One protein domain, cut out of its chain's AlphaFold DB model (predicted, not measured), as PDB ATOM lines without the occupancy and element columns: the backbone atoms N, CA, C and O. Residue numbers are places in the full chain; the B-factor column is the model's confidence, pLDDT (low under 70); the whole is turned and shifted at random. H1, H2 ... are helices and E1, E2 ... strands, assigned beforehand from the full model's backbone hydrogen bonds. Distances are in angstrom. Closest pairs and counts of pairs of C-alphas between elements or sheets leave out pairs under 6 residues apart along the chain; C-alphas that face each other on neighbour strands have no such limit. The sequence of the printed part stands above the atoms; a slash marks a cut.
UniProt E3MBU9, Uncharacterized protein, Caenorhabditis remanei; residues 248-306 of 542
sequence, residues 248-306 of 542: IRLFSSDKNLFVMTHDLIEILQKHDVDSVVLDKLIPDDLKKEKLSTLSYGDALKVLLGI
ATOM      1  N   ILE A 248     -41.559   4.611 -41.061       96.06
ATOM      2  CA  ILE A 248     -42.853   5.241 -40.803       96.06
ATOM      3  C   ILE A 248     -43.963   4.303 -41.268       96.06
ATOM      4  O   ILE A 248     -43.926   3.749 -42.371       96.06
ATOM      5  N   ARG A 249     -44.993   4.153 -40.439       97.12
ATOM      6  CA  ARG A 249     -46.190   3.380 -40.773       97.12
ATOM      7  C   ARG A 249     -47.066   4.157 -41.745       97.12
ATOM      8  O   ARG A 249     -47.538   5.251 -41.441       97.12
ATOM      9  N   LEU A 250     -47.288   3.570 -42.915       97.75
ATOM     10  CA  LEU A 250     -48.143   4.102 -43.964       97.75
ATOM     11  C   LEU A 250     -49.454   3.325 -44.003       97.75
ATOM     12  O   LEU A 250     -49.495   2.156 -44.393       97.75
ATOM     13  N   PHE A 251     -50.526   3.998 -43.622       97.19
ATOM     14  CA  PHE A 251     -51.874   3.458 -43.588       97.19
ATOM     15  C   PHE A 251     -52.642   3.826 -44.854       97.19
ATOM     16  O   PHE A 251     -52.290   4.772 -45.569       97.19
ATOM     17  N   SER A 252     -53.710   3.077 -45.123       93.88
ATOM     18  CA  SER A 252     -54.628   3.367 -46.214       93.88
ATOM     19  C   SER A 252     -56.091   3.278 -45.783       93.88
ATOM     20  O   SER A 252     -56.488   2.396 -45.025       93.88
ATOM     21  N   SER A 253     -56.901   4.195 -46.310       89.94
ATOM     22  CA  SER A 253     -58.366   4.132 -46.290       89.94
ATOM     23  C   SER A 253     -58.852   4.482 -47.687       89.94
ATOM     24  O   SER A 253     -58.559   5.561 -48.211       89.94
ATOM     25  N   ASP A 254     -59.563   3.548 -48.313       86.69
ATOM     26  CA  ASP A 254     -59.934   3.605 -49.722       86.69
ATOM     27  C   ASP A 254     -58.703   3.876 -50.617       86.69
ATOM     28  O   ASP A 254     -57.803   3.044 -50.715       86.69
ATOM     29  N   LYS A 255     -58.647   5.040 -51.277       87.75
ATOM     30  CA  LYS A 255     -57.532   5.451 -52.152       87.75
ATOM     31  C   LYS A 255     -56.518   6.363 -51.453       87.75
ATOM     32  O   LYS A 255     -55.536   6.765 -52.074       87.75
ATOM     33  N   ASN A 256     -56.760   6.720 -50.195       92.81
ATOM     34  CA  ASN A 256     -55.962   7.700 -49.470       92.81
ATOM     35  C   ASN A 256     -54.862   7.008 -48.681       92.81
ATOM     36  O   ASN A 256     -55.110   6.012 -48.006       92.81
ATOM     37  N   LEU A 257     -53.659   7.573 -48.758       96.50
ATOM     38  CA  LEU A 257     -52.485   7.138 -48.014       96.50
ATOM     39  C   LEU A 257     -52.125   8.206 -46.990       96.50
ATOM     40  O   LEU A 257     -52.089   9.392 -47.330       96.50
ATOM     41  N   PHE A 258     -51.850   7.796 -45.760       97.38
ATOM     42  CA  PHE A 258     -51.567   8.712 -44.657       97.38
ATOM     43  C   PHE A 258     -50.671   8.065 -43.602       97.38
ATOM     44  O   PHE A 258     -50.531   6.842 -43.538       97.38
ATOM     45  N   VAL A 259     -50.052   8.901 -42.780       97.56
ATOM     46  CA  VAL A 259     -49.183   8.503 -41.668       97.56
ATOM     47  C   VAL A 259     -49.725   9.090 -40.371       97.56
ATOM     48  O   VAL A 259     -50.410  10.117 -40.394       97.56
ATOM     49  N   MET A 260     -49.415   8.471 -39.232       97.25
ATOM     50  CA  MET A 260     -49.638   9.125 -37.939       97.25
ATOM     51  C   MET A 260     -48.690  10.317 -37.816       97.25
ATOM     52  O   MET A 260     -47.479  10.168 -37.987       97.25
ATOM     53  N   THR A 261     -49.224  11.495 -37.500       96.81
ATOM     54  CA  THR A 261     -48.423  12.727 -37.425       96.81
ATOM     55  C   THR A 261     -47.305  12.610 -36.391       96.81
ATOM     56  O   THR A 261     -46.180  13.036 -36.633       96.81
ATOM     57  N   HIS A 262     -47.598  11.983 -35.251       95.25
ATOM     58  CA  HIS A 262     -46.644  11.843 -34.154       95.25
ATOM     59  C   HIS A 262     -45.544  10.810 -34.425       95.25
ATOM     60  O   HIS A 262     -44.431  11.006 -33.948       95.25
ATOM     61  N   ASP A 263     -45.804   9.778 -35.240       94.88
ATOM     62  CA  ASP A 263     -44.747   8.868 -35.706       94.88
ATOM     63  C   ASP A 263     -43.698   9.647 -36.517       94.88
ATOM     64  O   ASP A 263     -42.497   9.477 -36.322       94.88
ATOM     65  N   LEU A 264     -44.155  10.538 -37.410       95.44
ATOM     66  CA  LEU A 264     -43.269  11.396 -38.194       95.44
ATOM     67  C   LEU A 264     -42.513  12.374 -37.288       95.44
ATOM     68  O   LEU A 264     -41.296  12.453 -37.383       95.44
ATOM     69  N   ILE A 265     -43.208  13.098 -36.404       94.62
ATOM     70  CA  ILE A 265     -42.575  14.074 -35.497       94.62
ATOM     71  C   ILE A 265     -41.480  13.421 -34.654       94.62
ATOM     72  O   ILE A 265     -40.398  13.990 -34.538       94.62
ATOM     73  N   GLU A 266     -41.734  12.235 -34.098       92.19
ATOM     74  CA  GLU A 266     -40.754  11.536 -33.270       92.19
ATOM     75  C   GLU A 266     -39.470  11.217 -34.051       92.19
ATOM     76  O   GLU A 266     -38.370  11.460 -33.557       92.19
ATOM     77  N   ILE A 267     -39.605  10.720 -35.282       92.12
ATOM     78  CA  ILE A 267     -38.475  10.448 -36.184       92.12
ATOM     79  C   ILE A 267     -37.716  11.735 -36.525       92.12
ATOM     80  O   ILE A 267     -36.491  11.785 -36.448       92.12
ATOM     81  N   LEU A 268     -38.429  12.819 -36.830       93.62
ATOM     82  CA  LEU A 268     -37.799  14.108 -37.120       93.62
ATOM     83  C   LEU A 268     -37.007  14.639 -35.915       93.62
ATOM     84  O   LEU A 268     -35.892  15.126 -36.081       93.62
ATOM     85  N   GLN A 269     -37.546  14.497 -34.705       92.06
ATOM     86  CA  GLN A 269     -36.864  14.880 -33.467       92.06
ATOM     87  C   GLN A 269     -35.634  14.008 -33.181       92.06
ATOM     88  O   GLN A 269     -34.627  14.534 -32.716       92.06
ATOM     89  N   LYS A 270     -35.677  12.704 -33.497       89.25
ATOM     90  CA  LYS A 270     -34.513  11.798 -33.412       89.25
ATOM     91  C   LYS A 270     -33.373  12.209 -34.357       89.25
ATOM     92  O   LYS A 270     -32.222  11.904 -34.073       89.25
ATOM     93  N   HIS A 271     -33.690  12.922 -35.437       89.25
ATOM     94  CA  HIS A 271     -32.744  13.492 -36.400       89.25
ATOM     95  C   HIS A 271     -32.434  14.984 -36.148       89.25
ATOM     96  O   HIS A 271     -32.089  15.711 -37.083       89.25
ATOM     97  N   ASP A 272     -32.578  15.449 -34.902       90.19
ATOM     98  CA  ASP A 272     -32.249  16.811 -34.454       90.19
ATOM     99  C   ASP A 272     -32.971  17.934 -35.229       90.19
ATOM    100  O   ASP A 272     -32.478  19.061 -35.343       90.19
ATOM    101  N   VAL A 273     -34.164  17.661 -35.774       91.56
ATOM    102  CA  VAL A 273     -34.984  18.699 -36.415       91.56
ATOM    103  C   VAL A 273     -35.607  19.597 -35.346       91.56
ATOM    104  O   VAL A 273     -36.388  19.148 -34.507       91.56
ATOM    105  N   ASP A 274     -35.289  20.892 -35.411       89.06
ATOM    106  CA  ASP A 274     -35.756  21.897 -34.455       89.06
ATOM    107  C   ASP A 274     -37.293  22.026 -34.446       89.06
ATOM    108  O   ASP A 274     -37.944  22.141 -35.490       89.06
ATOM    109  N   SER A 275     -37.866  22.092 -33.242       88.06
ATOM    110  CA  SER A 275     -39.279  22.402 -32.988       88.06
ATOM    111  C   SER A 275     -39.824  23.600 -33.779       88.06
ATOM    112  O   SER A 275     -40.912  23.511 -34.334       88.06
ATOM    113  N   VAL A 276     -39.057  24.682 -33.932       89.12
ATOM    114  CA  VAL A 276     -39.443  25.893 -34.675       89.12
ATOM    115  C   VAL A 276     -39.607  25.604 -36.168       89.12
ATOM    116  O   VAL A 276     -40.408  26.247 -36.847       89.12
ATOM    117  N   VAL A 277     -38.846  24.650 -36.712       90.25
ATOM    118  CA  VAL A 277     -39.014  24.197 -38.099       90.25
ATOM    119  C   VAL A 277     -40.280  23.355 -38.214       90.25
ATOM    120  O   VAL A 277     -41.073  23.581 -39.128       90.25
ATOM    121  N   LEU A 278     -40.513  22.444 -37.266       91.88
ATOM    122  CA  LEU A 278     -41.738  21.640 -37.222       91.88
ATOM    123  C   LEU A 278     -42.989  22.519 -37.109       91.88
ATOM    124  O   LEU A 278     -43.961  22.269 -37.816       91.88
ATOM    125  N   ASP A 279     -42.943  23.588 -36.310       90.56
ATOM    126  CA  ASP A 279     -44.037  24.550 -36.137       90.56
ATOM    127  C   ASP A 279     -44.413  25.283 -37.430       90.56
ATOM    128  O   ASP A 279     -45.560  25.683 -37.611       90.56
ATOM    129  N   LYS A 280     -43.460  25.446 -38.351       92.56
ATOM    130  CA  LYS A 280     -43.708  26.066 -39.661       92.56
ATOM    131  C   LYS A 280     -44.261  25.084 -40.688       92.56
ATOM    132  O   LYS A 280     -44.927  25.513 -41.627       92.56
ATOM    133  N   LEU A 281     -43.927  23.800 -40.563       93.94
ATOM    134  CA  LEU A 281     -44.213  22.783 -41.580       93.94
ATOM    135  C   LEU A 281     -45.432  21.920 -41.248       93.94
ATOM    136  O   LEU A 281     -46.075  21.411 -42.163       93.94
ATOM    137  N   ILE A 282     -45.745  21.748 -39.964       94.44
ATOM    138  CA  ILE A 282     -46.860  20.933 -39.486       94.44
ATOM    139  C   ILE A 282     -47.853  21.848 -38.756       94.44
ATOM    140  O   ILE A 282     -47.452  22.541 -37.823       94.44
ATOM    141  N   PRO A 283     -49.143  21.845 -39.133       92.62
ATOM    142  CA  PRO A 283     -50.178  22.606 -38.437       92.62
ATOM    143  C   PRO A 283     -50.251  22.338 -36.921       92.62
ATOM    144  O   PRO A 283     -50.076  21.209 -36.450       92.62
ATOM    145  N   ASP A 284     -50.523  23.391 -36.145       90.31
ATOM    146  CA  ASP A 284     -50.559  23.362 -34.674       90.31
ATOM    147  C   ASP A 284     -51.618  22.423 -34.090       90.31
ATOM    148  O   ASP A 284     -51.388  21.798 -33.053       90.31
ATOM    149  N   ASP A 285     -52.777  22.334 -34.732       89.38
ATOM    150  CA  ASP A 285     -53.859  21.421 -34.373       89.38
ATOM    151  C   ASP A 285     -53.400  19.962 -34.481       89.38
ATOM    152  O   ASP A 285     -53.539  19.203 -33.521       89.38
ATOM    153  N   LEU A 286     -52.728  19.594 -35.575       91.38
ATOM    154  CA  LEU A 286     -52.233  18.228 -35.772       91.38
ATOM    155  C   LEU A 286     -51.132  17.852 -34.770       91.38
ATOM    156  O   LEU A 286     -51.085  16.707 -34.320       91.38
ATOM    157  N   LYS A 287     -50.276  18.801 -34.371       90.00
ATOM    158  CA  LYS A 287     -49.252  18.570 -33.334       90.00
ATOM    159  C   LYS A 287     -49.849  18.389 -31.937       90.00
ATOM    160  O   LYS A 287     -49.313  17.626 -31.144       90.00
ATOM    161  N   LYS A 288     -50.936  19.091 -31.605       88.69
ATOM    162  CA  LYS A 288     -51.600  18.965 -30.291       88.69
ATOM    163  C   LYS A 288     -52.399  17.668 -30.178       88.69
ATOM    164  O   LYS A 288     -52.554  17.116 -29.090       88.69
ATOM    165  N   GLU A 289     -52.903  17.179 -31.300       90.69
ATOM    166  CA  GLU A 289     -53.715  15.974 -31.379       90.69
ATOM    167  C   GLU A 289     -52.847  14.721 -31.568       90.69
ATOM    168  O   GLU A 289     -52.407  14.404 -32.673       90.69
ATOM    169  N   LYS A 290     -52.636  13.958 -30.486       89.81
ATOM    170  CA  LYS A 290     -51.756  12.767 -30.449       89.81
ATOM    171  C   LYS A 290     -52.036  11.705 -31.516       89.81
ATOM    172  O   LYS A 290     -51.138  10.954 -31.888       89.81
ATOM    173  N   LEU A 291     -53.283  11.630 -31.969       95.31
ATOM    174  CA  LEU A 291     -53.799  10.615 -32.886       95.31
ATOM    175  C   LEU A 291     -54.231  11.205 -34.242       95.31
ATOM    176  O   LEU A 291     -55.020  10.602 -34.973       95.31
ATOM    177  N   SER A 292     -53.714  12.390 -34.579       96.00
ATOM    178  CA  SER A 292     -53.912  13.030 -35.880       96.00
ATOM    179  C   SER A 292     -53.123  12.343 -36.998       96.00
ATOM    180  O   SER A 292     -52.196  11.555 -36.757       96.00
ATOM    181  N   THR A 293     -53.474  12.666 -38.245       97.38
ATOM    182  CA  THR A 293     -52.781  12.145 -39.428       97.38
ATOM    183  C   THR A 293     -52.344  13.244 -40.378       97.38
ATOM    184  O   THR A 293     -52.925  14.328 -40.429       97.38
ATOM    185  N   LEU A 294     -51.325  12.918 -41.168       96.94
ATOM    186  CA  LEU A 294     -50.920  13.674 -42.342       96.94
ATOM    187  C   LEU A 294     -51.117  12.804 -43.575       96.94
ATOM    188  O   LEU A 294     -50.779  11.615 -43.567       96.94
ATOM    189  N   SER A 295     -51.610  13.402 -44.662       96.69
ATOM    190  CA  SER A 295     -51.600  12.720 -45.952       96.69
ATOM    191  C   SER A 295     -50.160  12.356 -46.322       96.69
ATOM    192  O   SER A 295     -49.215  13.071 -45.981       96.69
ATOM    193  N   TYR A 296     -49.967  11.253 -47.045       96.75
ATOM    194  CA  TYR A 296     -48.633  10.849 -47.490       96.75
ATOM    195  C   TYR A 296     -47.951  11.959 -48.304       96.75
ATOM    196  O   TYR A 296     -46.761  12.209 -48.142       96.75
ATOM    197  N   GLY A 297     -48.719  12.682 -49.126       96.50
ATOM    198  CA  GLY A 297     -48.214  13.829 -49.875       96.50
ATOM    199  C   GLY A 297     -47.726  14.964 -48.974       96.50
ATOM    200  O   GLY A 297     -46.668  15.531 -49.241       96.50
ATOM    201  N   ASP A 298     -48.446  15.281 -47.900       96.25
ATOM    202  CA  ASP A 298     -48.035  16.336 -46.967       96.25
ATOM    203  C   ASP A 298     -46.851  15.901 -46.105       96.25
ATOM    204  O   ASP A 298     -45.929  16.690 -45.913       96.25
ATOM    205  N   ALA A 299     -46.789  14.632 -45.694       96.56
ATOM    206  CA  ALA A 299     -45.604  14.074 -45.044       96.56
ATOM    207  C   ALA A 299     -44.353  14.228 -45.930       96.56
ATOM    208  O   ALA A 299     -43.316  14.688 -45.458       96.56
ATOM    209  N   LEU A 300     -44.449  13.942 -47.236       95.69
ATOM    210  CA  LEU A 300     -43.339  14.167 -48.170       95.69
ATOM    211  C   LEU A 300     -42.966  15.651 -48.305       95.69
ATOM    212  O   LEU A 300     -41.780  15.968 -48.383       95.69
ATOM    213  N   LYS A 301     -43.941  16.569 -48.313       95.75
ATOM    214  CA  LYS A 301     -43.660  18.017 -48.328       95.75
ATOM    215  C   LYS A 301     -42.914  18.461 -47.072       95.75
ATOM    216  O   LYS A 301     -41.996  19.265 -47.193       95.75
ATOM    217  N   VAL A 302     -43.269  17.926 -45.900       95.38
ATOM    218  CA  VAL A 302     -42.546  18.186 -44.644       95.38
ATOM    219  C   VAL A 302     -41.091  17.731 -44.775       95.38
ATOM    220  O   VAL A 302     -40.187  18.527 -44.535       95.38
ATOM    221  N   LEU A 303     -40.850  16.499 -45.240       94.50
ATOM    222  CA  LEU A 303     -39.489  15.975 -45.438       94.50
ATOM    223  C   LEU A 303     -38.668  16.828 -46.419       94.50
ATOM    224  O   LEU A 303     -37.521  17.175 -46.137       94.50
ATOM    225  N   LEU A 304     -39.268  17.220 -47.547       92.56
ATOM    226  CA  LEU A 304     -38.635  18.101 -48.532       92.56
ATOM    227  C   LEU A 304     -38.345  19.497 -47.965       92.56
ATOM    228  O   LEU A 304     -37.295  20.061 -48.261       92.56
ATOM    229  N   GLY A 305     -39.253  20.038 -47.148       91.38
ATOM    230  CA  GLY A 305     -39.105  21.342 -46.502       91.38
ATOM    231  C   GLY A 305     -37.961  21.395 -45.487       91.38
ATOM    232  O   GLY A 305     -37.359  22.452 -45.314       91.38
ATOM    233  N   ILE A 306     -37.626  20.264 -44.862       93.12
ATOM    234  CA  ILE A 306     -36.475  20.140 -43.953       93.12
ATOM    235  C   ILE A 306     -35.161  20.070 -44.741       93.12
ATOM    236  O   ILE A 306     -34.146  20.612 -44.308       93.12
TER     237      ILE A 306
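What this domain is: This is residues 248 to 306 of the 542 residues of an uncharacterized protein of Caenorhabditis remanei (UniProt E3MBU9). What is the main picture? A small three-stranded sheet lies toward one end of an elongated domain, and two helices, H1 and H4, run from it nearly side by side toward the other end; H2 and the short H3 lie on the side away from E1. What is it made of? The printed part has 59 residues, mixed in class, with E1, E2, H1, H2, H3, E3 and H4 along the chain; the sheet runs E1 E2 E3, antiparallel throughout. It is compact, with a radius of gyration of the C-alphas of 10.9 A and spans of 34 by 22 by 18 A.

How they stand to each other: How do the strands pair? E1, residues 248 to 253, and E2, residues 256 to 260, form an antiparallel hairpin, with N 251 and O 258 within hydrogen-bond range at 2.8 A. E3, residues 293 to 295, is antiparallel to E2, with N 259 and O 294 within range at 2.9 A. Which helices are on the sheet? H4, residues 296 to 306, makes two layers with it, a helix on one face: its height over the sheet is 9.9 A, over E3, and it stands up from the sheet at 44 degrees. H1, residues 261 to 270, only grazes the sheet. How do the helices meet? H1 and H4 are close but not clearly touching, their closest C-alphas, Leu 264 and Ala 299, 7.7 A apart, at a shallow tilt of 26 degrees, the same way. H2, residues 275 to 281, only just touches H4, and H3, residues 284 to 288, only just touches H1, each with 3 pairs of C-alphas within 8 A; the closest are Leu 281 and Val 302, 5.8 A, and Thr 261 and Leu 286, 6.9 A. In H1, H2, H3 and H4 every O i to N i+4 pair is within hydrogen-bond range.

Where its parts are: Where are the anchor points? E1 begins at C-alpha 248 (-42.853, 5.241, -40.803), and H4 ends at C-alpha 306 (-36.475, 20.140, -43.953). How long are the longer elements? From first to last C-alpha, E1 is 16.5 A, H4 15.7 A, H1 14.5 A and E2 13.2 A.

The domain as a whole: How far does it reach? The two C-alphas farthest apart, Asp 254 and Asp 272, are 34.3 A apart. Are there cuts, long links or weak places? The printed part has no cut, its links are tight, and no printed residue is under 70 in pLDDT.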